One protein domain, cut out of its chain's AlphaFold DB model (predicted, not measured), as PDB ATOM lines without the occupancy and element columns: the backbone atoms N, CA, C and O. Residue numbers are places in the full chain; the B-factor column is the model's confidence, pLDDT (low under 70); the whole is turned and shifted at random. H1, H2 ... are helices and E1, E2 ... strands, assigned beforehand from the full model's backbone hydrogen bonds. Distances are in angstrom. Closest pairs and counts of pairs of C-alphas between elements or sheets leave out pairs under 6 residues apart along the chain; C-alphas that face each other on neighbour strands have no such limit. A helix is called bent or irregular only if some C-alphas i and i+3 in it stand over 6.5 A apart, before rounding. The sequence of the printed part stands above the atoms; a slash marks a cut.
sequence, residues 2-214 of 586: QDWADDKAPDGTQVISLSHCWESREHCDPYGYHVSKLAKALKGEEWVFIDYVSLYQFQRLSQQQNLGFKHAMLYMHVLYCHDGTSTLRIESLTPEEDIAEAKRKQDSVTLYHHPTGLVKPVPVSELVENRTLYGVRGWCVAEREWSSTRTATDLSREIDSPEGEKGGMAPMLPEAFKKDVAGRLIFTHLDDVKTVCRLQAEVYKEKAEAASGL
ATOM      1  N   GLN A   2      27.652  18.605  21.686       40.84
ATOM      2  CA  GLN A   2      28.913  19.375  21.655       40.84
ATOM      3  C   GLN A   2      30.077  18.595  22.283       40.84
ATOM      4  O   GLN A   2      31.065  18.353  21.613       40.84
ATOM      5  N   ASP A   3      29.912  18.064  23.496       44.88
ATOM      6  CA  ASP A   3      30.953  17.259  24.160       44.88
ATOM      7  C   ASP A   3      31.291  15.956  23.415       44.88
ATOM      8  O   ASP A   3      32.368  15.406  23.588       44.88
ATOM      9  N   TRP A   4      30.394  15.476  22.551       54.38
ATOM     10  CA  TRP A   4      30.640  14.319  21.689       54.38
ATOM     11  C   TRP A   4      31.436  14.722  20.433       54.38
ATOM     12  O   TRP A   4      32.361  14.023  20.050       54.38
ATOM     13  N   ALA A   5      31.140  15.885  19.840       48.28
ATOM     14  CA  ALA A   5      31.894  16.456  18.720       48.28
ATOM     15  C   ALA A   5      33.263  17.043  19.132       48.28
ATOM     16  O   ALA A   5      34.121  17.265  18.281       48.28
ATOM     17  N   ASP A   6      33.455  17.291  20.428       56.69
ATOM     18  CA  ASP A   6      34.698  17.762  21.044       56.69
ATOM     19  C   ASP A   6      35.605  16.603  21.550       56.69
ATOM     20  O   ASP A   6      36.588  16.886  22.236       56.69
ATOM     21  N   ASP A   7      35.272  15.327  21.284       56.47
ATOM     22  CA  ASP A   7      35.939  14.116  21.827       56.47
ATOM     23  C   ASP A   7      36.041  14.083  23.378       56.47
ATOM     24  O   ASP A   7      37.032  13.647  23.965       56.47
ATOM     25  N   LYS A   8      34.994  14.555  24.074       52.44
ATOM     26  CA  LYS A   8      34.867  14.555  25.553       52.44
ATOM     27  C   LYS A   8      33.794  13.600  26.086       52.44
ATOM     28  O   LYS A   8      33.651  13.467  27.302       52.44
ATOM     29  N   ALA A   9      32.999  12.979  25.215       58.84
ATOM     30  CA  ALA A   9      32.055  11.941  25.619       58.84
ATOM     31  C   ALA A   9      32.818  10.674  26.066       58.84
ATOM     32  O   ALA A   9      33.899  10.414  25.538       58.84
ATOM     33  N   PRO A  10      32.288   9.870  27.008       59.50
ATOM     34  CA  PRO A  10      32.924   8.609  27.390       59.50
ATOM     35  C   PRO A  10      33.077   7.663  26.191       59.50
ATOM     36  O   PRO A  10      32.160   7.567  25.368       59.50
ATOM     37  N   ASP A  11      34.203   6.947  26.111       54.84
ATOM     38  CA  ASP A  11      34.512   6.029  25.006       54.84
ATOM     39  C   ASP A  11      33.349   5.064  24.721       54.84
ATOM     40  O   ASP A  11      32.877   4.345  25.602       54.84
ATOM     41  N   GLY A  12      32.883   5.044  23.469       56.44
ATOM     42  CA  GLY A  12      31.768   4.200  23.025       56.44
ATOM     43  C   GLY A  12      30.361   4.776  23.240       56.44
ATOM     44  O   GLY A  12      29.395   4.139  22.825       56.44
ATOM     45  N   THR A  13      30.210   5.974  23.820       63.94
ATOM     46  CA  THR A  13      28.890   6.611  24.005       63.94
ATOM     47  C   THR A  13      28.236   6.935  22.658       63.94
ATOM     48  O   THR A  13      28.662   7.848  21.944       63.94
ATOM     49  N   GLN A  14      27.160   6.218  22.327       71.00
ATOM     50  CA  GLN A  14      26.371   6.438  21.116       71.00
ATOM     51  C   GLN A  14      25.110   7.259  21.420       71.00
ATOM     52  O   GLN A  14      24.386   6.988  22.381       71.00
ATOM     53  N   VAL A  15      24.829   8.250  20.567       82.69
ATOM     54  CA  VAL A  15      23.565   8.999  20.590       82.69
ATOM     55  C   VAL A  15      22.538   8.270  19.726       82.69
ATOM     56  O   VAL A  15      22.811   7.991  18.558       82.69
ATOM     57  N   ILE A  16      21.364   7.977  20.283       87.25
ATOM     58  CA  ILE A  16      20.290   7.234  19.613       87.25
ATOM     59  C   ILE A  16      19.080   8.144  19.413       87.25
ATOM     60  O   ILE A  16      18.432   8.535  20.377       87.25
ATOM     61  N   SER A  17      18.743   8.444  18.164       90.81
ATOM     62  CA  SER A  17      17.570   9.248  17.807       90.81
ATOM     63  C   SER A  17      16.346   8.351  17.606       90.81
ATOM     64  O   SER A  17      16.380   7.439  16.775       90.81
ATOM     65  N   LEU A  18      15.260   8.592  18.342       91.69
ATOM     66  CA  LEU A  18      13.986   7.899  18.139       91.69
ATOM     67  C   LEU A  18      13.191   8.545  16.998       91.69
ATOM     68  O   LEU A  18      12.875   9.726  17.072       91.69
ATOM     69  N   SER A  19      12.778   7.746  16.013       92.69
ATOM     70  CA  SER A  19      11.744   8.118  15.041       92.69
ATOM     71  C   SER A  19      10.488   7.279  15.283       92.69
ATOM     72  O   SER A  19      10.552   6.046  15.286       92.69
ATOM     73  N   HIS A  20       9.340   7.922  15.506       92.38
ATOM     74  CA  HIS A  20       8.086   7.231  15.825       92.38
ATOM     75  C   HIS A  20       6.830   8.029  15.442       92.38
ATOM     76  O   HIS A  20       6.887   9.217  15.121       92.38
ATOM     77  N   CYS A  21       5.674   7.366  15.470       89.69
ATOM     78  CA  CYS A  21       4.384   8.001  15.207       89.69
ATOM     79  C   CYS A  21       3.890   8.819  16.409       89.69
ATOM     80  O   CYS A  21       3.639   8.253  17.462       89.69
ATOM     81  N   TRP A  22       3.604  10.112  16.230       90.38
ATOM     82  CA  TRP A  22       2.787  10.862  17.197       90.38
ATOM     83  C   TRP A  22       1.308  10.438  17.106       90.38
ATOM     84  O   TRP A  22       0.601  10.841  16.176       90.38
ATOM     85  N   GLU A  23       0.832   9.609  18.032       92.44
ATOM     86  CA  GLU A  23      -0.510   9.002  17.982       92.44
ATOM     87  C   GLU A  23      -1.649   9.914  18.448       92.44
ATOM     88  O   GLU A  23      -2.817   9.615  18.202       92.44
ATOM     89  N   SER A  24      -1.328  11.056  19.049       91.88
ATOM     90  CA  SER A  24      -2.254  12.181  19.183       91.88
ATOM     91  C   SER A  24      -1.583  13.476  18.731       91.88
ATOM     92  O   SER A  24      -0.377  13.521  18.474       91.88
ATOM     93  N   ARG A  25      -2.364  14.547  18.612       88.50
ATOM     94  CA  ARG A  25      -1.840  15.893  18.383       88.50
ATOM     95  C   ARG A  25      -1.135  16.437  19.627       88.50
ATOM     96  O   ARG A  25      -0.137  17.129  19.492       88.50
ATOM     97  N   GLU A  26      -1.646  16.168  20.822       89.31
ATOM     98  CA  GLU A  26      -1.151  16.787  22.059       89.31
ATOM     99  C   GLU A  26       0.013  16.014  22.709       89.31
ATOM    100  O   GLU A  26       0.766  16.599  23.487       89.31
ATOM    101  N   HIS A  27       0.169  14.722  22.401       89.81
ATOM    102  CA  HIS A  27       1.208  13.847  22.951       89.81
ATOM    103  C   HIS A  27       1.641  12.766  21.948       89.81
ATOM    104  O   HIS A  27       0.803  12.189  21.247       89.81
ATOM    105  N   CYS A  28       2.937  12.449  21.906       89.00
ATOM    106  CA  CYS A  28       3.486  11.501  20.938       89.00
ATOM    107  C   CYS A  28       3.047  10.044  21.199       89.00
ATOM    108  O   CYS A  28       2.528   9.399  20.297       89.00
ATOM    109  N   ASP A  29       3.168   9.567  22.440       92.50
ATOM    110  CA  ASP A  29       2.771   8.222  22.891       92.50
ATOM    111  C   ASP A  29       1.800   8.331  24.086       92.50
ATOM    112  O   ASP A  29       2.230   8.290  25.239       92.50
ATOM    113  N   PRO A  30       0.504   8.618  23.861       93.00
ATOM    114  CA  PRO A  30      -0.465   8.834  24.939       93.00
ATOM    115  C   PRO A  30      -0.883   7.534  25.648       93.00
ATOM    116  O   PRO A  30      -1.508   7.608  26.702       93.00
ATOM    117  N   TYR A  31      -0.549   6.366  25.088       93.19
ATOM    118  CA  TYR A  31      -0.929   5.046  25.607       93.19
ATOM    119  C   TYR A  31       0.235   4.308  26.295       93.19
ATOM    120  O   TYR A  31       0.028   3.263  26.908       93.19
ATOM    121  N   GLY A  32       1.462   4.839  26.217       90.75
ATOM    122  CA  GLY A  32       2.671   4.233  26.787       90.75
ATOM    123  C   GLY A  32       3.216   3.042  25.985       90.75
ATOM    124  O   GLY A  32       4.079   2.302  26.468       90.75
ATOM    125  N   TYR A  33       2.717   2.823  24.770       92.00
ATOM    126  CA  TYR A  33       3.044   1.662  23.946       92.00
ATOM    127  C   TYR A  33       4.446   1.777  23.345       92.00
ATOM    128  O   TYR A  33       5.245   0.839  23.457       92.00
ATOM    129  N   HIS A  34       4.779   2.933  22.761       91.56
ATOM    130  CA  HIS A  34       6.082   3.181  22.135       91.56
ATOM    131  C   HIS A  34       7.206   3.213  23.166       91.56
ATOM    132  O   HIS A  34       8.244   2.590  22.939       91.56
ATOM    133  N   VAL A  35       7.000   3.837  24.328       89.50
ATOM    134  CA  VAL A  35       7.986   3.808  25.418       89.50
ATOM    135  C   VAL A  35       8.173   2.386  25.961       89.50
ATOM    136  O   VAL A  35       9.308   1.990  26.230       89.50
ATOM    137  N   SER A  36       7.118   1.557  26.011       89.88
ATOM    138  CA  SER A  36       7.248   0.137  26.390       89.88
ATOM    139  C   SER A  36       8.054  -0.695  25.385       89.88
ATOM    140  O   SER A  36       8.625  -1.720  25.763       89.88
ATOM    141  N   LYS A  37       8.086  -0.292  24.107       90.31
ATOM    142  CA  LYS A  37       8.899  -0.917  23.054       90.31
ATOM    143  C   LYS A  37      10.339  -0.425  23.105       90.31
ATOM    144  O   LYS A  37      11.256  -1.242  23.131       90.31
ATOM    145  N   LEU A  38      10.538   0.887  23.215       88.31
ATOM    146  CA  LEU A  38      11.854   1.503  23.361       88.31
ATOM    147  C   LEU A  38      12.611   0.945  24.578       88.31
ATOM    148  O   LEU A  38      13.753   0.515  24.440       88.31
ATOM    149  N   ALA A  39      11.952   0.835  25.734       87.50
ATOM    150  CA  ALA A  39      12.540   0.278  26.956       87.50
ATOM    151  C   ALA A  39      12.960  -1.205  26.847       87.50
ATOM    152  O   ALA A  39      13.743  -1.673  27.669       87.50
ATOM    153  N   LYS A  40      12.462  -1.950  25.847       87.75
ATOM    154  CA  LYS A  40      12.885  -3.332  25.532       87.75
ATOM    155  C   LYS A  40      13.992  -3.388  24.470       87.75
ATOM    156  O   LYS A  40      14.649  -4.418  24.335       87.75
ATOM    157  N   ALA A  41      14.161  -2.320  23.690       84.69
ATOM    158  CA  ALA A  41      15.110  -2.237  22.582       84.69
ATOM    159  C   ALA A  41      16.484  -1.680  22.994       84.69
ATOM    160  O   ALA A  41      17.491  -2.064  22.393       84.69
ATOM    161  N   LEU A  42      16.505  -0.796  23.996       83.75
ATOM    162  CA  LEU A  42      17.713  -0.215  24.592       83.75
ATOM    163  C   LEU A  42      18.491  -1.254  25.423       83.75
ATOM    164  O   LEU A  42      17.907  -2.173  26.002       83.75
ATOM    165  N   LYS A  43      19.821  -1.131  25.459       72.38
ATOM    166  CA  LYS A  43      20.770  -2.133  25.981       72.38
ATOM    167  C   LYS A  43      21.925  -1.529  26.793       72.38
ATOM    168  O   LYS A  43      23.068  -1.961  26.664       72.38
ATOM    169  N   GLY A  44      21.624  -0.582  27.680       71.94
ATOM    170  CA  GLY A  44      22.575  -0.066  28.670       71.94
ATOM    171  C   GLY A  44      22.537   1.453  28.783       71.94
ATOM    172  O   GLY A  44      21.470   2.060  28.723       71.94
ATOM    173  N   GLU A  45      23.708   2.065  28.960       72.25
ATOM    174  CA  GLU A  45      23.869   3.517  29.096       72.25
ATOM    175  C   GLU A  45      23.939   4.204  27.717       72.25
ATOM    176  O   GLU A  45      24.980   4.687  27.275       72.25
ATOM    177  N   GLU A  46      22.807   4.227  27.014       77.44
ATOM    178  CA  GLU A  46      22.658   4.845  25.688       77.44
ATOM    179  C   GLU A  46      22.083   6.272  25.790       77.44
ATOM    180  O   GLU A  46      21.156   6.535  26.560       77.44
ATOM    181  N   TRP A  47      22.603   7.221  25.002       83.88
ATOM    182  CA  TRP A  47      22.153   8.621  25.041       83.88
ATOM    183  C   TRP A  47      20.987   8.847  24.074       83.88
ATOM    184  O   TRP A  47      21.189   9.157  22.899       83.88
ATOM    185  N   VAL A  48      19.753   8.692  24.556       85.88
ATOM    186  CA  VAL A  48      18.558   8.763  23.701       85.88
ATOM    187  C   VAL A  48      18.093  10.209  23.465       85.88
ATOM    188  O   VAL A  48      17.824  10.952  24.409       85.88
ATOM    189  N   PHE A  49      17.943  10.590  22.197       87.38
ATOM    190  CA  PHE A  49      17.209  11.775  21.755       87.38
ATOM    191  C   PHE A  49      15.778  11.378  21.369       87.38
ATOM    192  O   PHE A  49      15.571  10.495  20.536       87.38
ATOM    193  N   ILE A  50      14.795  12.057  21.958       87.81
ATOM    194  CA  ILE A  50      13.363  11.884  21.680       87.81
ATOM    195  C   ILE A  50      12.781  13.288  21.552       87.81
ATOM    196  O   ILE A  50      12.778  14.038  22.528       87.81
ATOM    197  N   ASP A  51      12.294  13.659  20.371       82.06
ATOM    198  CA  ASP A  51      11.835  15.015  20.039       82.06
ATOM    199  C   ASP A  51      10.894  15.633  21.097       82.06
ATOM    200  O   ASP A  51      11.085  16.781  21.512       82.06
ATOM    201  N   TYR A  52       9.929  14.861  21.599       81.75
ATOM    202  CA  TYR A  52       8.922  15.310  22.560       81.75
ATOM    203  C   TYR A  52       9.495  15.702  23.938       81.75
ATOM    204  O   TYR A  52       8.957  16.603  24.579       81.75
ATOM    205  N   VAL A  53      10.601  15.096  24.391       80.38
ATOM    206  CA  VAL A  53      11.235  15.426  25.692       80.38
ATOM    207  C   VAL A  53      12.575  16.153  25.563       80.38
ATOM    208  O   VAL A  53      12.980  16.864  26.481       80.38
ATOM    209  N   SER A  54      13.261  16.022  24.427       82.81
ATOM    210  CA  SER A  54      14.517  16.719  24.133       82.81
ATOM    211  C   SER A  54      14.303  18.142  23.598       82.81
ATOM    212  O   SER A  54      15.233  18.948  23.652       82.81
ATOM    213  N   LEU A  55      13.106  18.480  23.097       81.25
ATOM    214  CA  LEU A  55      12.753  19.814  22.594       81.25
ATOM    215  C   LEU A  55      11.633  20.468  23.418       81.25
ATOM    216  O   LEU A  55      10.843  19.816  24.091       81.25
ATOM    217  N   TYR A  56      11.557  21.801  23.370       76.31
ATOM    218  CA  TYR A  56      10.640  22.570  24.216       76.31
ATOM    219  C   TYR A  56       9.210  22.621  23.639       76.31
ATOM    220  O   TYR A  56       8.888  23.504  22.831       76.31
ATOM    221  N   GLN A  57       8.367  21.686  24.092       72.56
ATOM    222  CA  GLN A  57       6.966  21.524  23.667       72.56
ATOM    223  C   GLN A  57       5.975  22.470  24.368       72.56
ATOM    224  O   GLN A  57       4.914  22.775  23.827       72.56
ATOM    225  N   PHE A  58       6.317  22.981  25.556       74.25
ATOM    226  CA  PHE A  58       5.491  23.952  26.281       74.25
ATOM    227  C   PHE A  58       5.439  25.314  25.563       74.25
ATOM    228  O   PHE A  58       6.250  25.612  24.679       74.25
ATOM    229  N   GLN A  59       4.517  26.190  25.974       72.19
ATOM    230  CA  GLN A  59       4.452  27.562  25.465       72.19
ATOM    231  C   GLN A  59       5.788  28.292  25.700       72.19
ATOM    232  O   GLN A  59       6.181  28.560  26.833       72.19
ATOM    233  N   ARG A  60       6.501  28.618  24.617       84.06
ATOM    234  CA  ARG A  60       7.815  29.279  24.659       84.06
ATOM    235  C   ARG A  60       7.647  30.766  24.969       84.06
ATOM    236  O   ARG A  60       7.448  31.569  24.058       84.06
ATOM    237  N   LEU A  61       7.716  31.116  26.251       81.31
ATOM    238  CA  LEU A  61       7.519  32.476  26.760       81.31
ATOM    239  C   LEU A  61       8.707  33.409  26.477       81.31
ATOM    240  O   LEU A  61       8.504  34.608  26.301       81.31
ATOM    241  N   SER A  62       9.941  32.893  26.420       86.00
ATOM    242  CA  SER A  62      11.135  33.723  26.197       86.00
ATOM    243  C   SER A  62      11.623  33.711  24.745       86.00
ATOM    244  O   SER A  62      11.452  32.743  23.993       86.00
ATOM    245  N   GLN A  63      12.300  34.790  24.337       84.12
ATOM    246  CA  GLN A  63      12.968  34.855  23.034       84.12
ATOM    247  C   GLN A  63      14.052  33.771  22.909       84.12
ATOM    248  O   GLN A  63      14.184  33.161  21.851       84.12
ATOM    249  N   GLN A  64      14.774  33.472  23.995       82.38
ATOM    250  CA  GLN A  64      15.817  32.443  24.030       82.38
ATOM    251  C   GLN A  64      15.248  31.027  23.837       82.38
ATOM    252  O   GLN A  64      15.818  30.254  23.072       82.38
ATOM    253  N   GLN A  65      14.097  30.703  24.440       81.31
ATOM    254  CA  GLN A  65      13.394  29.429  24.210       81.31
ATOM    255  C   GLN A  65      12.964  29.284  22.743       81.31
ATOM    256  O   GLN A  65      13.136  28.226  22.140       81.31
ATOM    257  N   ASN A  66      12.441  30.358  22.142       80.94
ATOM    258  CA  ASN A  66      12.047  30.362  20.731       80.94
ATOM    259  C   ASN A  66      13.242  30.285  19.771       80.94
ATOM    260  O   ASN A  66      13.133  29.632  18.735       80.94
ATOM    261  N   LEU A  67      14.373  30.915  20.099       81.19
ATOM    262  CA  LEU A  67      15.614  30.788  19.331       81.19
ATOM    263  C   LEU A  67      16.192  29.372  19.441       81.19
ATOM    264  O   LEU A  67      16.477  28.774  18.411       81.19
ATOM    265  N   GLY A  68      16.288  28.808  20.649       81.06
ATOM    266  CA  GLY A  68      16.794  27.451  20.875       81.06
ATOM    267  C   GLY A  68      15.971  26.382  20.154       81.06
ATOM    268  O   GLY A  68      16.533  25.566  19.429       81.06
ATOM    269  N   PHE A  69      14.636  26.443  20.259       83.44
ATOM    270  CA  PHE A  69      13.741  25.539  19.529       83.44
ATOM    271  C   PHE A  69      13.920  25.660  18.007       83.44
ATOM    272  O   PHE A  69      14.103  24.655  17.326       83.44
ATOM    273  N   LYS A  70      13.938  26.887  17.461       81.88
ATOM    274  CA  LYS A  70      14.183  27.104  16.024       81.88
ATOM    275  C   LYS A  70      15.555  26.590  15.586       81.88
ATOM    276  O   LYS A  70      15.658  26.022  14.507       81.88
ATOM    277  N   HIS A  71      16.588  26.765  16.408       83.12
ATOM    278  CA  HIS A  71      17.938  26.296  16.110       83.12
ATOM    279  C   HIS A  71      18.002  24.763  16.059       83.12
ATOM    280  O   HIS A  71      18.565  24.216  15.117       83.12
ATOM    281  N   ALA A  72      17.346  24.065  16.992       81.94
ATOM    282  CA  ALA A  72      17.227  22.610  16.944       81.94
ATOM    283  C   ALA A  72      16.477  22.129  15.685       81.94
ATOM    284  O   ALA A  72      16.984  21.280  14.958       81.94
ATOM    285  N   MET A  73      15.328  22.736  15.354       81.56
ATOM    286  CA  MET A  73      14.570  22.395  14.137       81.56
ATOM    287  C   MET A  73      15.343  22.676  12.833       81.56
ATOM    288  O   MET A  73      15.114  22.002  11.829       81.56
ATOM    289  N   LEU A  74      16.271  23.641  12.823       81.94
ATOM    290  CA  LEU A  74      17.127  23.910  11.660       81.94
ATOM    291  C   LEU A  74      18.136  22.785  11.382       81.94
ATOM    292  O   LEU A  74      18.439  22.555  10.211       81.94
ATOM    293  N   TYR A  75      18.599  22.081  12.422       82.31
ATOM    294  CA  TYR A  75      19.640  21.045  12.354       82.31
ATOM    295  C   TYR A  75      19.150  19.636  12.721       82.31
ATOM    296  O   TYR A  75      19.969  18.738  12.900       82.31
ATOM    297  N   MET A  76      17.831  19.412  12.785       83.19
ATOM    298  CA  MET A  76      17.227  18.107  13.103       83.19
ATOM    299  C   MET A  76      17.840  16.964  12.277       83.19
ATOM    300  O   MET A  76      18.113  15.893  12.809       83.19
ATOM    301  N   HIS A  77      18.125  17.222  10.995       85.31
ATOM    302  CA  HIS A  77      18.726  16.254  10.081       85.31
ATOM    303  C   HIS A  77      20.020  15.623  10.612       85.31
ATOM    304  O   HIS A  77      20.194  14.418  10.464       85.31
ATOM    305  N   VAL A  78      20.881  16.391  11.291       84.38
ATOM    306  CA  VAL A  78      22.183  15.928  11.806       84.38
ATOM    307  C   VAL A  78      22.012  14.758  12.776       84.38
ATOM    308  O   VAL A  78      22.786  13.805  12.747       84.38
ATOM    309  N   LEU A  79      20.956  14.771  13.594       83.38
ATOM    310  CA  LEU A  79      20.664  13.694  14.545       83.38
ATOM    311  C   LEU A  79      20.298  12.370  13.853       83.38
ATOM    312  O   LEU A  79      20.440  11.312  14.469       83.38
ATOM    313  N   TYR A  80      19.890  12.409  12.583       87.38
ATOM    314  CA  TYR A  80      19.521  11.238  11.788       87.38
ATOM    315  C   TYR A  80      20.534  10.895  10.687       87.38
ATOM    316  O   TYR A  80      20.684   9.720  10.391       87.38
ATOM    317  N   CYS A  81      21.260  11.845  10.091       81.12
ATOM    318  CA  CYS A  81      22.218  11.554   9.014       81.12
ATOM    319  C   CYS A  81      23.670  11.379   9.479       81.12
ATOM    320  O   CYS A  81      24.492  10.882   8.709       81.12
ATOM    321  N   HIS A  82      24.035  11.802  10.693       81.62
ATOM    322  CA  HIS A  82      25.427  11.736  11.137       81.62
ATOM    323  C   HIS A  82      25.858  10.292  11.444       81.62
ATOM    324  O   HIS A  82      25.173   9.560  12.158       81.62
ATOM    325  N   ASP A  83      27.024   9.885  10.941       74.00
ATOM    326  CA  ASP A  83      27.553   8.516  11.066       74.00
ATOM    327  C   ASP A  83      27.925   8.124  12.512       74.00
ATOM    328  O   ASP A  83      28.137   6.953  12.807       74.00
ATOM    329  N   GLY A  84      27.983   9.101  13.422       74.56
ATOM    330  CA  GLY A  84      28.163   8.892  14.864       74.56
ATOM    331  C   GLY A  84      26.871   8.765  15.682       74.56
ATOM    332  O   GLY A  84      26.946   8.611  16.901       74.56
ATOM    333  N   THR A  85      25.693   8.861  15.056       81.81
ATOM    334  CA  THR A  85      24.403   8.615  15.720       81.81
ATOM    335  C   THR A  85      23.765   7.329  15.201       81.81
ATOM    336  O   THR A  85      24.003   6.926  14.066       81.81
ATOM    337  N   SER A  86      22.922   6.709  16.020       85.25
ATOM    338  CA  SER A  86      21.997   5.650  15.607       85.25
ATOM    339  C   SER A  86      20.577   6.191  15.487       85.25
ATOM    340  O   SER A  86      20.235   7.232  16.052       85.25
ATOM    341  N   THR A  87      19.719   5.457  14.788       89.06
ATOM    342  CA  THR A  87      18.274   5.679  14.752       89.06
ATOM    343  C   THR A  87      17.546   4.399  15.140       89.06
ATOM    344  O   THR A  87      17.807   3.336  14.576       89.06
ATOM    345  N   LEU A  88      16.608   4.516  16.079       90.06
ATOM    346  CA  LEU A  88      15.613   3.484  16.361       90.06
ATOM    347  C   LEU A  88      14.271   3.929  15.781       90.06
ATOM    348  O   LEU A  88      13.828   5.049  16.044       90.06
ATOM    349  N   ARG A  89      13.629   3.063  14.994       90.88
ATOM    350  CA  ARG A  89      12.322   3.328  14.374       90.88
ATOM    351  C   ARG A  89      11.227   2.490  15.032       90.88
ATOM    352  O   ARG A  89      11.401   1.282  15.201       90.88
ATOM    353  N   ILE A  90      10.104   3.121  15.363       91.62
ATOM    354  CA  ILE A  90       8.850   2.446  15.729       91.62
ATOM    355  C   ILE A  90       7.829   2.808  14.648       91.62
ATOM    356  O   ILE A  90       7.282   3.914  14.641       91.62
ATOM    357  N   GLU A  91       7.635   1.898  13.690       90.69
ATOM    358  CA  GLU A  91       6.765   2.124  12.526       90.69
ATOM    359  C   GLU A  91       5.306   1.692  12.804       90.69
ATOM    360  O   GLU A  91       4.384   2.108  12.097       90.69
ATOM    361  N   SER A  92       5.080   0.926  13.879       90.50
ATOM    362  CA  SER A  92       3.759   0.508  14.367       90.50
ATOM    363  C   SER A  92       3.026   1.554  15.224       90.50
ATOM    364  O   SER A  92       3.612   2.397  15.907       90.50
ATOM    365  N   LEU A  93       1.696   1.446  15.222       93.06
ATOM    366  CA  LEU A  93       0.779   2.160  16.112       93.06
ATOM    367  C   LEU A  93       0.367   1.266  17.298       93.06
ATOM    368  O   LEU A  93       0.456   0.039  17.205       93.06
ATOM    369  N   THR A  94      -0.121   1.866  18.385       94.38
ATOM    370  CA  THR A  94      -0.770   1.149  19.495       94.38
ATOM    371  C   THR A  94      -1.980   0.355  18.977       94.38
ATOM    372  O   THR A  94      -2.768   0.914  18.211       94.38
ATOM    373  N   PRO A  95      -2.169  -0.920  19.365       94.88
ATOM    374  CA  PRO A  95      -3.350  -1.710  19.026       94.88
ATOM    375  C   PRO A  95      -4.670  -1.059  19.459       94.88
ATOM    376  O   PRO A  95      -4.780  -0.497  20.546       94.88
ATOM    377  N   GLU A  96      -5.714  -1.205  18.641       93.81
ATOM    378  CA  GLU A  96      -7.053  -0.668  18.946       93.81
ATOM    379  C   GLU A  96      -7.647  -1.246  20.248       93.81
ATOM    380  O   GLU A  96      -8.419  -0.574  20.930       93.81
ATOM    381  N   GLU A  97      -7.260  -2.467  20.630       94.00
ATOM    382  CA  GLU A  97      -7.670  -3.105  21.889       94.00
ATOM    383  C   GLU A  97      -7.087  -2.389  23.120       94.00
ATOM    384  O   GLU A  97      -7.830  -2.099  24.064       94.00
ATOM    385  N   ASP A  98      -5.800  -2.025  23.067       93.00
ATOM    386  CA  ASP A  98      -5.089  -1.270  24.108       93.00
ATOM    387  C   ASP A  98      -5.628   0.168  24.204       93.00
ATOM    388  O   ASP A  98      -5.894   0.671  25.297       93.00
ATOM    389  N   ILE A  99      -5.888   0.815  23.060       93.12
ATOM    390  CA  ILE A  99      -6.517   2.148  22.988       93.12
ATOM    391  C   ILE A  99      -7.916   2.120  23.609       93.12
ATOM    392  O   ILE A  99      -8.281   3.005  24.392       93.12
ATOM    393  N   ALA A 100      -8.716   1.108  23.270       93.06
ATOM    394  CA  ALA A 100     -10.037   0.923  23.849       93.06
ATOM    395  C   ALA A 100      -9.953   0.625  25.354       93.06
ATOM    396  O   ALA A 100     -10.831   1.058  26.098       93.06
ATOM    397  N   GLU A 101      -8.915  -0.068  25.828       94.00
ATOM    398  CA  GLU A 101      -8.683  -0.279  27.258       94.00
ATOM    399  C   GLU A 101      -8.328   1.010  27.999       94.00
ATOM    400  O   GLU A 101      -8.967   1.315  29.008       94.00
ATOM    401  N   ALA A 102      -7.390   1.800  27.483       92.44
ATOM    402  CA  ALA A 102      -6.995   3.065  28.096       92.44
ATOM    403  C   ALA A 102      -8.180   4.048  28.181       92.44
ATOM    404  O   ALA A 102      -8.430   4.671  29.218       92.44
ATOM    405  N   LYS A 103      -9.004   4.100  27.122       91.75
ATOM    406  CA  LYS A 103     -10.269   4.853  27.102       91.75
ATOM    407  C   LYS A 103     -11.304   4.304  28.101       91.75
ATOM    408  O   LYS A 103     -11.995   5.105  28.728       91.75
ATOM    409  N   ARG A 104     -11.404   2.978  28.304       93.44
ATOM    410  CA  ARG A 104     -12.270   2.361  29.343       93.44
ATOM    411  C   ARG A 104     -11.806   2.692  30.767       93.44
ATOM    412  O   ARG A 104     -12.651   2.908  31.630       93.44
ATOM    413  N   LYS A 105     -10.492   2.714  31.012       93.56
ATOM    414  CA  LYS A 105      -9.880   2.994  32.325       93.56
ATOM    415  C   LYS A 105      -9.894   4.472  32.720       93.56
ATOM    416  O   LYS A 105      -9.700   4.770  33.893       93.56
ATOM    417  N   GLN A 106     -10.150   5.372  31.765       90.62
ATOM    418  CA  GLN A 106      -9.921   6.816  31.903       90.62
ATOM    419  C   GLN A 106      -8.447   7.145  32.198       90.62
ATOM    420  O   GLN A 106      -8.143   8.071  32.952       90.62
ATOM    421  N   ASP A 107      -7.531   6.389  31.581       93.62
ATOM    422  CA  ASP A 107      -6.096   6.648  31.678       93.62
ATOM    423  C   ASP A 107      -5.786   8.078  31.201       93.62
ATOM    424  O   ASP A 107      -6.460   8.629  30.322       93.62
ATOM    425  N   SER A 108      -4.785   8.716  31.809       94.69
ATOM    426  CA  SER A 108      -4.467  10.124  31.561       94.69
ATOM    427  C   SER A 108      -2.969  10.368  31.448       94.69
ATOM    428  O   SER A 108      -2.159   9.741  32.130       94.69
ATOM    429  N   VAL A 109      -2.610  11.314  30.586       92.75
ATOM    430  CA  VAL A 109      -1.230  11.692  30.280       92.75
ATOM    431  C   VAL A 109      -0.982  13.138  30.706       92.75
ATOM    432  O   VAL A 109      -1.866  13.988  30.608       92.75
ATOM    433  N   THR A 110       0.208  13.434  31.232       91.00
ATOM    434  CA  THR A 110       0.548  14.788  31.701       91.00
ATOM    435  C   THR A 110       1.145  15.609  30.563       91.00
ATOM    436  O   THR A 110       2.233  15.304  30.080       91.00
ATOM    437  N   LEU A 111       0.442  16.664  30.145       89.38
ATOM    438  CA  LEU A 111       0.832  17.502  29.007       89.38
ATOM    439  C   LEU A 111       0.417  18.969  29.181       89.38
ATOM    440  O   LEU A 111      -0.272  19.332  30.138       89.38
ATOM    441  N   TYR A 112       0.848  19.829  28.255       86.12
ATOM    442  CA  TYR A 112       0.453  21.239  28.225       86.12
ATOM    443  C   TYR A 112      -0.969  21.402  27.673       86.12
ATOM    444  O   TYR A 112      -1.197  21.406  26.462       86.12
ATOM    445  N   HIS A 113      -1.945  21.566  28.563       88.06
ATOM    446  CA  HIS A 113      -3.342  21.711  28.179       88.06
ATOM    447  C   HIS A 113      -3.633  23.155  27.740       88.06
ATOM    448  O   HIS A 113      -3.956  24.031  28.550       88.06
ATOM    449  N   HIS A 114      -3.519  23.403  26.432       83.50
ATOM    450  CA  HIS A 114      -3.649  24.731  25.820       83.50
ATOM    451  C   HIS A 114      -4.925  25.511  26.227       83.50
ATOM    452  O   HIS A 114      -4.800  26.719  26.442       83.50
ATOM    453  N   PRO A 115      -6.123  24.908  26.403       87.81
ATOM    454  CA  PRO A 115      -7.308  25.652  26.849       87.81
ATOM    455  C   PRO A 115      -7.224  26.220  28.277       87.81
ATOM    456  O   PRO A 115      -7.961  27.147  28.593       87.81
ATOM    457  N   THR A 116      -6.347  25.693  29.141       89.06
ATOM    458  CA  THR A 116      -6.133  26.215  30.511       89.06
ATOM    459  C   THR A 116      -4.762  26.854  30.717       89.06
ATOM    460  O   THR A 116      -4.514  27.394  31.788       89.06
ATOM    461  N   GLY A 117      -3.854  26.774  29.737       86.50
ATOM    462  CA  GLY A 117      -2.493  27.318  29.834       86.50
ATOM    463  C   GLY A 117      -1.597  26.637  30.879       86.50
ATOM    464  O   GLY A 117      -0.574  27.199  31.265       86.50
ATOM    465  N   LEU A 118      -1.973  25.443  31.350       87.50
ATOM    466  CA  LEU A 118      -1.331  24.732  32.460       87.50
ATOM    467  C   LEU A 118      -0.884  23.331  32.040       87.50
ATOM    468  O   LEU A 118      -1.534  22.676  31.225       87.50
ATOM    469  N   VAL A 119       0.195  22.851  32.658       88.19
ATOM    470  CA  VAL A 119       0.578  21.436  32.607       88.19
ATOM    471  C   VAL A 119      -0.298  20.674  33.600       88.19
ATOM    472  O   VAL A 119      -0.291  20.995  34.789       88.19
ATOM    473  N   LYS A 120      -1.066  19.692  33.126       92.31
ATOM    474  CA  LYS A 120      -1.927  18.838  33.963       92.31
ATOM    475  C   LYS A 120      -2.077  17.438  33.350       92.31
ATOM    476  O   LYS A 120      -1.835  17.289  32.151       92.31
ATOM    477  N   PRO A 121      -2.527  16.434  34.124       95.12
ATOM    478  CA  PRO A 121      -3.114  15.226  33.559       95.12
ATOM    479  C   PRO A 121      -4.322  15.567  32.675       95.12
ATOM    480  O   PRO A 121      -5.164  16.398  33.035       95.12
ATOM    481  N   VAL A 122      -4.403  14.922  31.516       94.69
ATOM    482  CA  VAL A 122      -5.515  14.998  30.562       94.69
ATOM    483  C   VAL A 122      -5.894  13.562  30.177       94.69
ATOM    484  O   VAL A 122      -4.999  12.809  29.785       94.69
ATOM    485  N   PRO A 123      -7.167  13.142  30.314       95.56
ATOM    486  CA  PRO A 123      -7.619  11.821  29.880       95.56
ATOM    487  C   PRO A 123      -7.311  11.561  28.403       95.56
ATOM    488  O   PRO A 123      -7.504  12.442  27.564       95.56
ATOM    489  N   VAL A 124      -6.908  10.337  28.051       94.38
ATOM    490  CA  VAL A 124      -6.600   9.966  26.654       94.38
ATOM    491  C   VAL A 124      -7.813  10.059  25.714       94.38
ATOM    492  O   VAL A 124      -7.657  10.054  24.497       94.38
ATOM    493  N   SER A 125      -9.023  10.161  26.272       92.81
ATOM    494  CA  SER A 125     -10.284  10.409  25.565       92.81
ATOM    495  C   SER A 125     -10.548  11.882  25.220       92.81
ATOM    496  O   SER A 125     -11.466  12.147  24.448       92.81
ATOM    497  N   GLU A 126      -9.786  12.835  25.769       92.88
ATOM    498  CA  GLU A 126      -9.877  14.274  25.446       92.88
ATOM    499  C   GLU A 126      -8.894  14.703  24.334       92.88
ATOM    500  O   GLU A 126      -8.930  15.852  23.891       92.88
ATOM    501  N   LEU A 127      -8.007  13.806  23.888       92.88
ATOM    502  CA  LEU A 127      -6.939  14.103  22.925       92.88
ATOM    503  C   LEU A 127      -7.416  13.992  21.470       92.88
ATOM    504  O   LEU A 127      -8.283  13.177  21.145       92.88
ATOM    505  N   VAL A 128      -6.803  14.757  20.564       92.38
ATOM    506  CA  VAL A 128      -7.073  14.648  19.125       92.38
ATOM    507  C   VAL A 128      -6.237  13.507  18.550       92.38
ATOM    508  O   VAL A 128      -5.044  13.643  18.277       92.38
ATOM    509  N   GLU A 129      -6.886  12.360  18.395       91.00
ATOM    510  CA  GLU A 129      -6.308  11.105  17.919       91.00
ATOM    511  C   GLU A 129      -5.746  11.201  16.488       91.00
ATOM    512  O   GLU A 129      -6.343  11.805  15.595       91.00
ATOM    513  N   ASN A 130      -4.586  10.584  16.259       91.94
ATOM    514  CA  ASN A 130      -3.838  10.649  15.008       91.94
ATOM    515  C   ASN A 130      -3.358   9.248  14.590       91.94
ATOM    516  O   ASN A 130      -2.210   8.867  14.825       91.94
ATOM    517  N   ARG A 131      -4.234   8.493  13.914       91.81
ATOM    518  CA  ARG A 131      -3.968   7.133  13.395       91.81
ATOM    519  C   ARG A 131      -3.197   7.109  12.060       91.81
ATOM    520  O   ARG A 131      -3.253   6.130  11.322       91.81
ATOM    521  N   THR A 132      -2.474   8.179  11.719       90.31
ATOM    522  CA  THR A 132      -1.637   8.227  10.507       90.31
ATOM    523  C   THR A 132      -0.505   7.194  10.602       90.31
ATOM    524  O   THR A 132       0.181   7.124  11.623       90.31
ATOM    525  N   LEU A 133      -0.274   6.410   9.547       89.88
ATOM    526  CA  LEU A 133       0.776   5.382   9.510       89.88
ATOM    527  C   LEU A 133       2.174   5.992   9.315       89.88
ATOM    528  O   LEU A 133       2.323   6.963   8.570       89.88
ATOM    529  N   TYR A 134       3.205   5.393   9.922       89.88
ATOM    530  CA  TYR A 134       4.595   5.882   9.879       89.88
ATOM    531  C   TYR A 134       5.072   6.210   8.457       89.88
ATOM    532  O   TYR A 134       5.553   7.310   8.196       89.88
ATOM    533  N   GLY A 135       4.855   5.287   7.513       85.44
ATOM    534  CA  GLY A 135       5.316   5.401   6.126       85.44
ATOM    535  C   GLY A 135       4.705   6.540   5.295       85.44
ATOM    536  O   GLY A 135       5.150   6.730   4.167       85.44
ATOM    537  N   VAL A 136       3.729   7.289   5.822       85.62
ATOM    538  CA  VAL A 136       3.168   8.506   5.194       85.62
ATOM    539  C   VAL A 136       3.261   9.751   6.093       85.62
ATOM    540  O   VAL A 136       2.813  10.832   5.707       85.62
ATOM    541  N   ARG A 137       3.859   9.642   7.288       88.62
ATOM    542  CA  ARG A 137       4.121  10.790   8.171       88.62
ATOM    543  C   ARG A 137       5.354  11.548   7.712       88.62
ATOM    544  O   ARG A 137       6.409  10.960   7.492       88.62
ATOM    545  N   GLY A 138       5.240  12.867   7.622       87.19
ATOM    546  CA  GLY A 138       6.239  13.658   6.918       87.19
ATOM    547  C   GLY A 138       7.628  13.711   7.537       87.19
ATOM    548  O   GLY A 138       8.619  13.569   6.823       87.19
ATOM    549  N   TRP A 139       7.697  13.851   8.858       88.62
ATOM    550  CA  TRP A 139       8.960  13.773   9.588       88.62
ATOM    551  C   TRP A 139       9.495  12.333   9.614       88.62
ATOM    552  O   TRP A 139      10.629  12.119   9.212       88.62
ATOM    553  N   CYS A 140       8.659  11.333   9.915       89.94
ATOM    554  CA  CYS A 140       9.041   9.914   9.953       89.94
ATOM    555  C   CYS A 140       9.651   9.395   8.636       89.94
ATOM    556  O   CYS A 140      10.661   8.694   8.648       89.94
ATOM    557  N   VAL A 141       9.071   9.758   7.484       86.56
ATOM    558  CA  VAL A 141       9.628   9.413   6.165       86.56
ATOM    559  C   VAL A 141      11.003  10.053   5.983       86.56
ATOM    560  O   VAL A 141      11.950   9.359   5.624       86.56
ATOM    561  N   ALA A 142      11.138  11.347   6.277       88.56
ATOM    562  CA  ALA A 142      12.400  12.064   6.134       88.56
ATOM    563  C   ALA A 142      13.488  11.527   7.078       88.56
ATOM    564  O   ALA A 142      14.612  11.295   6.651       88.56
ATOM    565  N   GLU A 143      13.142  11.253   8.333       90.50
ATOM    566  CA  GLU A 143      14.019  10.652   9.339       90.50
ATOM    567  C   GLU A 143      14.490   9.260   8.921       90.50
ATOM    568  O   GLU A 143      15.674   8.954   9.065       90.50
ATOM    569  N   ARG A 144      13.608   8.434   8.340       85.94
ATOM    570  CA  ARG A 144      13.986   7.133   7.779       85.94
ATOM    571  C   ARG A 144      14.969   7.297   6.620       85.94
ATOM    572  O   ARG A 144      16.015   6.648   6.650       85.94
ATOM    573  N   GLU A 145      14.703   8.195   5.671       83.25
ATOM    574  CA  GLU A 145      15.633   8.476   4.569       83.25
ATOM    575  C   GLU A 145      16.988   8.976   5.095       83.25
ATOM    576  O   GLU A 145      18.012   8.354   4.807       83.25
ATOM    577  N   TRP A 146      17.017  10.010   5.945       87.50
ATOM    578  CA  TRP A 146      18.239  10.536   6.572       87.50
ATOM    579  C   TRP A 146      19.012   9.446   7.319       87.50
ATOM    580  O   TRP A 146      20.223   9.330   7.129       87.50
ATOM    581  N   SER A 147      18.313   8.601   8.085       84.31
ATOM    582  CA  SER A 147      18.911   7.501   8.851       84.31
ATOM    583  C   SER A 147      19.598   6.441   7.998       84.31
ATOM    584  O   SER A 147      20.539   5.804   8.476       84.31
ATOM    585  N   SER A 148      19.154   6.278   6.749       75.62
ATOM    586  CA  SER A 148      19.778   5.386   5.773       75.62
ATOM    587  C   SER A 148      21.001   6.009   5.090       75.62
ATOM    588  O   SER A 148      21.830   5.286   4.565       75.62
ATOM    589  N   THR A 149      21.212   7.328   5.145       69.94
ATOM    590  CA  THR A 149      22.373   7.971   4.483       69.94
ATOM    591  C   THR A 149      23.728   7.729   5.172       69.94
ATOM    592  O   THR A 149      24.727   8.354   4.808       69.94
ATOM    593  N   ARG A 150      23.769   6.842   6.173       70.25
ATOM    594  CA  ARG A 150      24.960   6.483   6.953       70.25
ATOM    595  C   ARG A 150      25.793   5.390   6.283       70.25
ATOM    596  O   ARG A 150      25.292   4.539   5.552       70.25
ATOM    597  N   THR A 151      27.080   5.385   6.609       62.00
ATOM    598  CA  THR A 151      28.089   4.448   6.092       62.00
ATOM    599  C   THR A 151      27.977   3.048   6.711       62.00
ATOM    600  O   THR A 151      28.322   2.059   6.065       62.00
ATOM    601  N   ALA A 152      27.511   2.953   7.961       58.53
ATOM    602  CA  ALA A 152      27.318   1.698   8.688       58.53
ATOM    603  C   ALA A 152      25.823   1.359   8.796       58.53
ATOM    604  O   ALA A 152      24.995   2.222   9.092       58.53
ATOM    605  N   THR A 153      25.477   0.103   8.507       59.09
ATOM    606  CA  THR A 153      24.093  -0.336   8.259       59.09
ATOM    607  C   THR A 153      23.310  -0.674   9.528       59.09
ATOM    608  O   THR A 153      22.097  -0.523   9.567       59.09
ATOM    609  N   ASP A 154      24.010  -1.074  10.584       63.84
ATOM    610  CA  ASP A 154      23.495  -1.397  11.921       63.84
ATOM    611  C   ASP A 154      23.052  -0.158  12.734       63.84
ATOM    612  O   ASP A 154      22.478  -0.280  13.820       63.84
ATOM    613  N   LEU A 155      23.271   1.044  12.184       71.81
ATOM    614  CA  LEU A 155      22.905   2.329  12.784       71.81
ATOM    615  C   LEU A 155      21.457   2.781  12.496       71.81
ATOM    616  O   LEU A 155      21.056   3.830  12.996       71.81
ATOM    617  N   SER A 156      20.645   2.051  11.717       77.44
ATOM    618  CA  SER A 156      19.212   2.376  11.531       77.44
ATOM    619  C   SER A 156      18.311   1.148  11.658       77.44
ATOM    620  O   SER A 156      17.971   0.477  10.680       77.44
ATOM    621  N   ARG A 157      17.887   0.865  12.893       79.44
ATOM    622  CA  ARG A 157      17.173  -0.367  13.253       79.44
ATOM    623  C   ARG A 157      15.695  -0.113  13.522       79.44
ATOM    624  O   ARG A 157      15.316   0.869  14.159       79.44
ATOM    625  N   GLU A 158      14.860  -1.029  13.056       84.75
ATOM    626  CA  GLU A 158      13.440  -1.068  13.394       84.75
ATOM    627  C   GLU A 158      13.247  -1.867  14.686       84.75
ATOM    628  O   GLU A 158      13.803  -2.956  14.832       84.75
ATOM    629  N   ILE A 159      12.478  -1.336  15.636       84.69
ATOM    630  CA  ILE A 159      12.146  -2.049  16.880       84.69
ATOM    631  C   ILE A 159      11.063  -3.112  16.630       84.69
ATOM    632  O   ILE A 159      11.040  -4.140  17.302       84.69
ATOM    633  N   ASP A 160      10.177  -2.861  15.664       80.94
ATOM    634  CA  ASP A 160       9.019  -3.707  15.371       80.94
ATOM    635  C   ASP A 160       9.384  -4.939  14.533       80.94
ATOM    636  O   ASP A 160       8.964  -6.049  14.862       80.94
ATOM    637  N   SER A 161      10.219  -4.757  13.505       70.00
ATOM    638  CA  SER A 161      10.711  -5.825  12.627       70.00
ATOM    639  C   SER A 161      12.246  -5.881  12.654       70.00
ATOM    640  O   SER A 161      12.892  -5.290  11.789       70.00
ATOM    641  N   PRO A 162      12.885  -6.594  13.603       55.53
ATOM    642  CA  PRO A 162      14.351  -6.664  13.683       55.53
ATOM    643  C   PRO A 162      15.016  -7.381  12.490       55.53
ATOM    644  O   PRO A 162      16.220  -7.259  12.297       55.53
ATOM    645  N   GLU A 163      14.249  -8.093  11.659       45.25
ATOM    646  CA  GLU A 163      14.695  -8.646  10.365       45.25
ATOM    647  C   GLU A 163      14.624  -7.611   9.215       45.25
ATOM    648  O   GLU A 163      15.047  -7.877   8.090       45.25
ATOM    649  N   GLY A 164      14.079  -6.420   9.489       44.41
ATOM    650  CA  GLY A 164      13.842  -5.316   8.556       44.41
ATOM    651  C   GLY A 164      14.984  -4.300   8.455       44.41
ATOM    652  O   GLY A 164      14.742  -3.156   8.059       44.41
ATOM    653  N   GLU A 165      16.218  -4.671   8.816       48.22
ATOM    654  CA  GLU A 165      17.396  -3.812   8.639       48.22
ATOM    655  C   GLU A 165      17.624  -3.506   7.148       48.22
ATOM    656  O   GLU A 165      18.233  -4.273   6.398       48.22
ATOM    657  N   LYS A 166      17.125  -2.346   6.706       46.69
ATOM    658  CA  LYS A 166      17.610  -1.701   5.486       46.69
ATOM    659  C   LYS A 166      19.069  -1.320   5.720       46.69
ATOM    660  O   LYS A 166      19.386  -0.721   6.745       46.69
ATOM    661  N   GLY A 167      19.933  -1.628   4.755       50.00
ATOM    662  CA  GLY A 167      21.277  -1.071   4.733       50.00
ATOM    663  C   GLY A 167      21.269   0.450   4.602       50.00
ATOM    664  O   GLY A 167      20.222   1.105   4.599       50.00
ATOM    665  N   GLY A 168      22.462   1.012   4.423       55.59
ATOM    666  CA  GLY A 168      22.557   2.394   3.992       55.59
ATOM    667  C   GLY A 168      21.857   2.580   2.640       55.59
ATOM    668  O   GLY A 168      21.590   1.617   1.923       55.59
ATOM    669  N   MET A 169      21.568   3.808   2.245       57.78
ATOM    670  CA  MET A 169      21.115   4.148   0.897       57.78
ATOM    671  C   MET A 169      21.813   5.427   0.443       57.78
ATOM    672  O   MET A 169      22.267   6.236   1.255       57.78
ATOM    673  N   ALA A 170      21.919   5.617  -0.871       59.38
ATOM    674  CA  ALA A 170      22.381   6.893  -1.400       59.38
ATOM    675  C   ALA A 170      21.385   7.996  -0.982       59.38
ATOM    676  O   ALA A 170      20.176   7.758  -1.027       59.38
ATOM    677  N   PRO A 171      21.846   9.196  -0.584       64.31
ATOM    678  CA  PRO A 171      20.950  10.261  -0.152       64.31
ATOM    679  C   PRO A 171      19.973  10.621  -1.272       64.31
ATOM    680  O   PRO A 171      20.387  10.950  -2.387       64.31
ATOM    681  N   MET A 172      18.670  10.580  -0.980       63.94
ATOM    682  CA  MET A 172      17.652  10.906  -1.973       63.94
ATOM    683  C   MET A 172      17.824  12.356  -2.464       63.94
ATOM    684  O   MET A 172      17.904  13.295  -1.667       63.94
ATOM    685  N   LEU A 173      17.886  12.537  -3.785       63.88
ATOM    686  CA  LEU A 173      18.022  13.844  -4.436       63.88
ATOM    687  C   LEU A 173      16.829  14.769  -4.070       63.88
ATOM    688  O   LEU A 173      15.692  14.295  -3.964       63.88
ATOM    689  N   PRO A 174      17.027  16.094  -3.904       75.69
ATOM    690  CA  PRO A 174      15.989  16.944  -3.313       75.69
ATOM    691  C   PRO A 174      14.721  17.114  -4.160       75.69
ATOM    692  O   PRO A 174      13.647  17.310  -3.594       75.69
ATOM    693  N   GLU A 175      14.807  17.043  -5.494       73.75
ATOM    694  CA  GLU A 175      13.669  17.369  -6.369       73.75
ATOM    695  C   GLU A 175      12.640  16.243  -6.502       73.75
ATOM    696  O   GLU A 175      11.446  16.533  -6.437       73.75
ATOM    697  N   ALA A 176      13.033  14.968  -6.601       70.00
ATOM    698  CA  ALA A 176      12.054  13.884  -6.497       70.00
ATOM    699  C   ALA A 176      11.750  13.467  -5.051       70.00
ATOM    700  O   ALA A 176      10.676  12.924  -4.832       70.00
ATOM    701  N   PHE A 177      12.561  13.855  -4.053       77.00
ATOM    702  CA  PHE A 177      12.082  13.847  -2.666       77.00
ATOM    703  C   PHE A 177      10.887  14.802  -2.538       77.00
ATOM    704  O   PHE A 177       9.796  14.350  -2.204       77.00
ATOM    705  N   LYS A 178      11.026  16.076  -2.955       79.19
ATOM    706  CA  LYS A 178       9.900  17.034  -3.080       79.19
ATOM    707  C   LYS A 178       8.706  16.455  -3.858       79.19
ATOM    708  O   LYS A 178       7.569  16.747  -3.509       79.19
ATOM    709  N   LYS A 179       8.949  15.656  -4.904       76.56
ATOM    710  CA  LYS A 179       7.918  15.046  -5.767       76.56
ATOM    711  C   LYS A 179       7.180  13.883  -5.107       76.56
ATOM    712  O   LYS A 179       5.962  13.819  -5.228       76.56
ATOM    713  N   ASP A 180       7.883  12.996  -4.408       69.06
ATOM    714  CA  ASP A 180       7.258  11.876  -3.700       69.06
ATOM    715  C   ASP A 180       6.536  12.324  -2.430       69.06
ATOM    716  O   ASP A 180       5.543  11.697  -2.049       69.06
ATOM    717  N   VAL A 181       6.967  13.434  -1.820       73.88
ATOM    718  CA  VAL A 181       6.256  14.049  -0.694       73.88
ATOM    719  C   VAL A 181       5.080  14.937  -1.105       73.88
ATOM    720  O   VAL A 181       4.165  15.132  -0.299       73.88
ATOM    721  N   ALA A 182       5.070  15.472  -2.333       68.25
ATOM    722  CA  ALA A 182       4.064  16.420  -2.814       68.25
ATOM    723  C   ALA A 182       2.642  15.834  -2.750       68.25
ATOM    724  O   ALA A 182       2.246  15.008  -3.569       68.25
ATOM    725  N   GLY A 183       1.863  16.285  -1.762       67.25
ATOM    726  CA  GLY A 183       0.491  15.826  -1.540       67.25
ATOM    727  C   GLY A 183       0.361  14.402  -0.986       67.25
ATOM    728  O   GLY A 183      -0.763  13.918  -0.882       67.25
ATOM    729  N   ARG A 184       1.469  13.733  -0.625       76.31
ATOM    730  CA  ARG A 184       1.447  12.400   0.012       76.31
ATOM    731  C   ARG A 184       1.790  12.416   1.499       76.31
ATOM    732  O   ARG A 184       1.293  11.563   2.228       76.31
ATOM    733  N   LEU A 185       2.638  13.345   1.950       79.69
ATOM    734  CA  LEU A 185       2.988  13.438   3.368       79.69
ATOM    735  C   LEU A 185       1.872  14.073   4.197       79.69
ATOM    736  O   LEU A 185       1.322  15.114   3.837       79.69
ATOM    737  N   ILE A 186       1.629  13.486   5.364       82.00
ATOM    738  CA  ILE A 186       0.736  14.002   6.400       82.00
ATOM    739  C   ILE A 186       1.582  14.466   7.595       82.00
ATOM    740  O   ILE A 186       2.534  13.796   8.000       82.00
ATOM    741  N   PHE A 187       1.231  15.613   8.177       82.75
ATOM    742  CA  PHE A 187       1.927  16.215   9.317       82.75
ATOM    743  C   PHE A 187       0.957  16.466  10.479       82.75
ATOM    744  O   PHE A 187      -0.175  16.888  10.265       82.75
ATOM    745  N   THR A 188       1.411  16.247  11.717       77.44
ATOM    746  CA  THR A 188       0.589  16.358  12.942       77.44
ATOM    747  C   THR A 188       0.145  17.795  13.272       77.44
ATOM    748  O   THR A 188      -0.842  17.989  13.981       77.44
ATOM    749  N   HIS A 189       0.870  18.813  12.790       73.31
ATOM    750  CA  HIS A 189       0.717  20.201  13.252       73.31
ATOM    751  C   HIS A 189       0.740  21.259  12.147       73.31
ATOM    752  O   HIS A 189      -0.170  22.081  12.067       73.31
ATOM    753  N   LEU A 190       1.807  21.283  11.348       77.50
ATOM    754  CA  LEU A 190       2.078  22.301  10.336       77.50
ATOM    755  C   LEU A 190       2.523  21.616   9.044       77.50
ATOM    756  O   LEU A 190       3.109  20.537   9.087       77.50
ATOM    757  N   ASP A 191       2.274  22.263   7.906       80.56
ATOM    758  CA  ASP A 191       2.836  21.862   6.613       80.56
ATOM    759  C   ASP A 191       4.347  22.165   6.578       80.56
ATOM    760  O   ASP A 191       4.809  23.194   6.075       80.56
ATOM    761  N   ASP A 192       5.119  21.255   7.166       82.94
ATOM    762  CA  ASP A 192       6.577  21.307   7.227       82.94
ATOM    763  C   ASP A 192       7.253  20.784   5.949       82.94
ATOM    764  O   ASP A 192       8.481  20.677   5.928       82.94
ATOM    765  N   VAL A 193       6.523  20.517   4.849       85.69
ATOM    766  CA  VAL A 193       7.111  20.034   3.578       85.69
ATOM    767  C   VAL A 193       8.288  20.911   3.145       85.69
ATOM    768  O   VAL A 193       9.334  20.397   2.753       85.69
ATOM    769  N   LYS A 194       8.171  22.237   3.277       87.44
ATOM    770  CA  LYS A 194       9.253  23.187   2.948       87.44
ATOM    771  C   LYS A 194      10.472  23.035   3.866       87.44
ATOM    772  O   LYS A 194      11.602  23.106   3.384       87.44
ATOM    773  N   THR A 195      10.252  22.817   5.162       87.62
ATOM    774  CA  THR A 195      11.302  22.587   6.165       87.62
ATOM    775  C   THR A 195      12.035  21.279   5.873       87.62
ATOM    776  O   THR A 195      13.257  21.268   5.733       87.62
ATOM    777  N   VAL A 196      11.275  20.200   5.699       87.44
ATOM    778  CA  VAL A 196      11.747  18.833   5.450       87.44
ATOM    779  C   VAL A 196      12.480  18.719   4.105       87.44
ATOM    780  O   VAL A 196      13.562  18.140   4.046       87.44
ATOM    781  N   CYS A 197      11.997  19.371   3.042       88.19
ATOM    782  CA  CYS A 197      12.696  19.406   1.749       88.19
ATOM    783  C   CYS A 197      13.987  20.246   1.764       88.19
ATOM    784  O   CYS A 197      14.917  19.936   1.021       88.19
ATOM    785  N   ARG A 198      14.077  21.297   2.597       91.25
ATOM    786  CA  ARG A 198      15.340  22.031   2.817       91.25
ATOM    787  C   ARG A 198      16.355  21.147   3.543       91.25
ATOM    788  O   ARG A 198      17.497  21.059   3.108       91.25
ATOM    789  N   LEU A 199      15.921  20.474   4.610       88.19
ATOM    790  CA  LEU A 199      16.746  19.543   5.385       88.19
ATOM    791  C   LEU A 199      17.285  18.403   4.500       88.19
ATOM    792  O   LEU A 199      18.480  18.128   4.532       88.19
ATOM    793  N   GLN A 200      16.453  17.825   3.622       87.19
ATOM    794  CA  GLN A 200      16.901  16.837   2.631       87.19
ATOM    795  C   GLN A 200      18.009  17.375   1.711       87.19
ATOM    796  O   GLN A 200      18.956  16.655   1.404       87.19
ATOM    797  N   ALA A 201      17.915  18.634   1.272       82.56
ATOM    798  CA  ALA A 201      18.938  19.250   0.428       82.56
ATOM    799  C   ALA A 201      20.270  19.473   1.161       82.56
ATOM    800  O   ALA A 201      21.325  19.385   0.535       82.56
ATOM    801  N   GLU A 202      20.233  19.709   2.472       83.06
ATOM    802  CA  GLU A 202      21.427  19.820   3.315       83.06
ATOM    803  C   GLU A 202      22.093  18.449   3.516       83.06
ATOM    804  O   GLU A 202      23.287  18.330   3.238       83.06
ATOM    805  N   VAL A 203      21.326  17.395   3.833       79.75
ATOM    806  CA  VAL A 203      21.831  16.005   3.911       79.75
ATOM    807  C   VAL A 203      22.408  15.534   2.578       79.75
ATOM    808  O   VAL A 203      23.520  15.006   2.531       79.75
ATOM    809  N   TYR A 204      21.679  15.749   1.476       77.94
ATOM    810  CA  TYR A 204      22.142  15.388   0.137       77.94
ATOM    811  C   TYR A 204      23.469  16.071  -0.192       77.94
ATOM    812  O   TYR A 204      24.407  15.415  -0.646       77.94
ATOM    813  N   LYS A 205      23.565  17.377   0.079       72.56
ATOM    814  CA  LYS A 205      24.782  18.148  -0.162       72.56
ATOM    815  C   LYS A 205      25.946  17.651   0.701       72.56
ATOM    816  O   LYS A 205      27.010  17.412   0.144       72.56
ATOM    817  N   GLU A 206      25.759  17.475   2.011       70.12
ATOM    818  CA  GLU A 206      26.804  16.992   2.927       70.12
ATOM    819  C   GLU A 206      27.379  15.655   2.446       70.12
ATOM    820  O   GLU A 206      28.585  15.541   2.206       70.12
ATOM    821  N   LYS A 207      26.514  14.655   2.247       68.75
ATOM    822  CA  LYS A 207      26.941  13.304   1.872       68.75
ATOM    823  C   LYS A 207      27.545  13.257   0.465       68.75
ATOM    824  O   LYS A 207      28.546  12.568   0.267       68.75
ATOM    825  N   ALA A 208      27.023  14.024  -0.498       60.16
ATOM    826  CA  ALA A 208      27.597  14.108  -1.845       60.16
ATOM    827  C   ALA A 208      28.941  14.869  -1.881       60.16
ATOM    828  O   ALA A 208      29.876  14.437  -2.559       60.16
ATOM    829  N   GLU A 209      29.088  15.970  -1.135       48.91
ATOM    830  CA  GLU A 209      30.356  16.709  -1.049       48.91
ATOM    831  C   GLU A 209      31.430  15.884  -0.322       48.91
ATOM    832  O   GLU A 209      32.555  15.793  -0.824       48.91
ATOM    833  N   ALA A 210      31.084  15.189   0.768       45.66
ATOM    834  CA  ALA A 210      31.968  14.229   1.438       45.66
ATOM    835  C   ALA A 210      32.421  13.109   0.482       45.66
ATOM    836  O   ALA A 210      33.613  12.798   0.401       45.66
ATOM    837  N   ALA A 211      31.499  12.574  -0.324       42.84
ATOM    838  CA  ALA A 211      31.808  11.586  -1.350       42.84
ATOM    839  C   ALA A 211      32.729  12.131  -2.466       42.84
ATOM    840  O   ALA A 211      33.384  11.334  -3.142       42.84
ATOM    841  N   SER A 212      32.811  13.453  -2.665       34.34
ATOM    842  CA  SER A 212      33.686  14.102  -3.661       34.34
ATOM    843  C   SER A 212      35.088  14.461  -3.140       34.34
ATOM    844  O   SER A 212      36.017  14.612  -3.933       34.34
ATOM    845  N   GLY A 213      35.265  14.580  -1.817       30.98
ATOM    846  CA  GLY A 213      36.533  14.972  -1.179       30.98
ATOM    847  C   GLY A 213      37.536  13.831  -0.955       30.98
ATOM    848  O   GLY A 213      38.654  14.072  -0.496       30.98
ATOM    849  N   LEU A 214      37.156  12.586  -1.253       34.53
ATOM    850  CA  LEU A 214      37.952  11.388  -0.982       34.53
ATOM    851  C   LEU A 214      38.957  11.073  -2.105       34.53
ATOM    852  O   LEU A 214      38.636  10.381  -3.068       34.53
TER     853      LEU A 214
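Overview. This is residues 2 to 214 of the 586 residues of the protein "Nlrc3 protein" of Symbiodinium necroappetens (UniProt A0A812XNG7). A small parallel sheet in the middle, E2 E1 E3 E6, has H6 and the last part of H4 over one face and H2 over the other; H8 packs on H4 and H6, and H7 packs on H8. At one end of the long axis, H5 and the hairpin E4 E5 form a small lobe off the sheet; at the other end residues 209 to 214 stick out. The 213 printed residues hold eight named helices and six strands, in the order H1 E1 H2 E2 H3 H4 E3 H5 E4 E5 H6 E6 H7 H8, a mixed class. The whole is compact, with a radius of gyration of the C-alphas of 18.0 A and spans of 59 by 42 by 41 A.

Along the chain. H1, residues 2 to 5, begins at C-alpha 2 (28.913, 19.375, 21.655). E1 is residues 15 to 20, 16.3 A long; H2 33 to 41; E2 47 to 49; H3 51 to 54. H4, residues 63 to 81, 28.7 A, is irregular, with C-alphas 74 and 77 8.0 A apart. E3 is 85 to 90, 16.7 A; H5 96 to 105; E4 108 to 113; E5 118 to 123; H6 138 to 148, 15.9 A; E6 156 to 158; H7 174 to 181. H8, residues 193 to 212, 28.2 A, ends at C-alpha 212 (33.686, 14.102, -3.661).

Arrangement. In the sheet, N 17 and O 86 of E1 and E3 are 2.9 A apart, N 16 and O 47 of E1 and E2 2.9 A, and N 157 and O 87 of E6 and E3 3.0 A, each within hydrogen-bond range. E1, H2, E2 form a strand-helix-strand unit, parallel neighbour strands with a helix between, its crossover right-handed. E2, H3 H4, E3 form a split one, with E1 between its strands, also right-handed. H6 is on the sheet at a height of 9.3 A, on the same face as H4; H2 is on the opposite face. H3 only grazes the sheet. H8 touches H6, closest C-alphas Ala 142 and Val 196 at 6.8 A, a shallow tilt of 10 degrees. H7 and H8 form a helical hairpin. In the antiparallel hairpin E4 E5, N 109 and O 122 are 2.9 A apart. Every O i to N i+4 pair is within hydrogen-bond range in H5, H6, H7 and H8; H2 has 4 of 5, H4 11 of 15, and H1 and H3 are too short for one.

Size, cuts and confidence. The C-alphas farthest apart, Arg 104 and Leu 214, are 59.4 A apart. The printed part has no cut. The links E1 to H2, E5 to H6, E6 to H7 and H7 to H8 are long. Mean pLDDT of the printed part is 79.6; 40 residues are under 70, among them 2 to 13, 162 to 173 and 207 to 214.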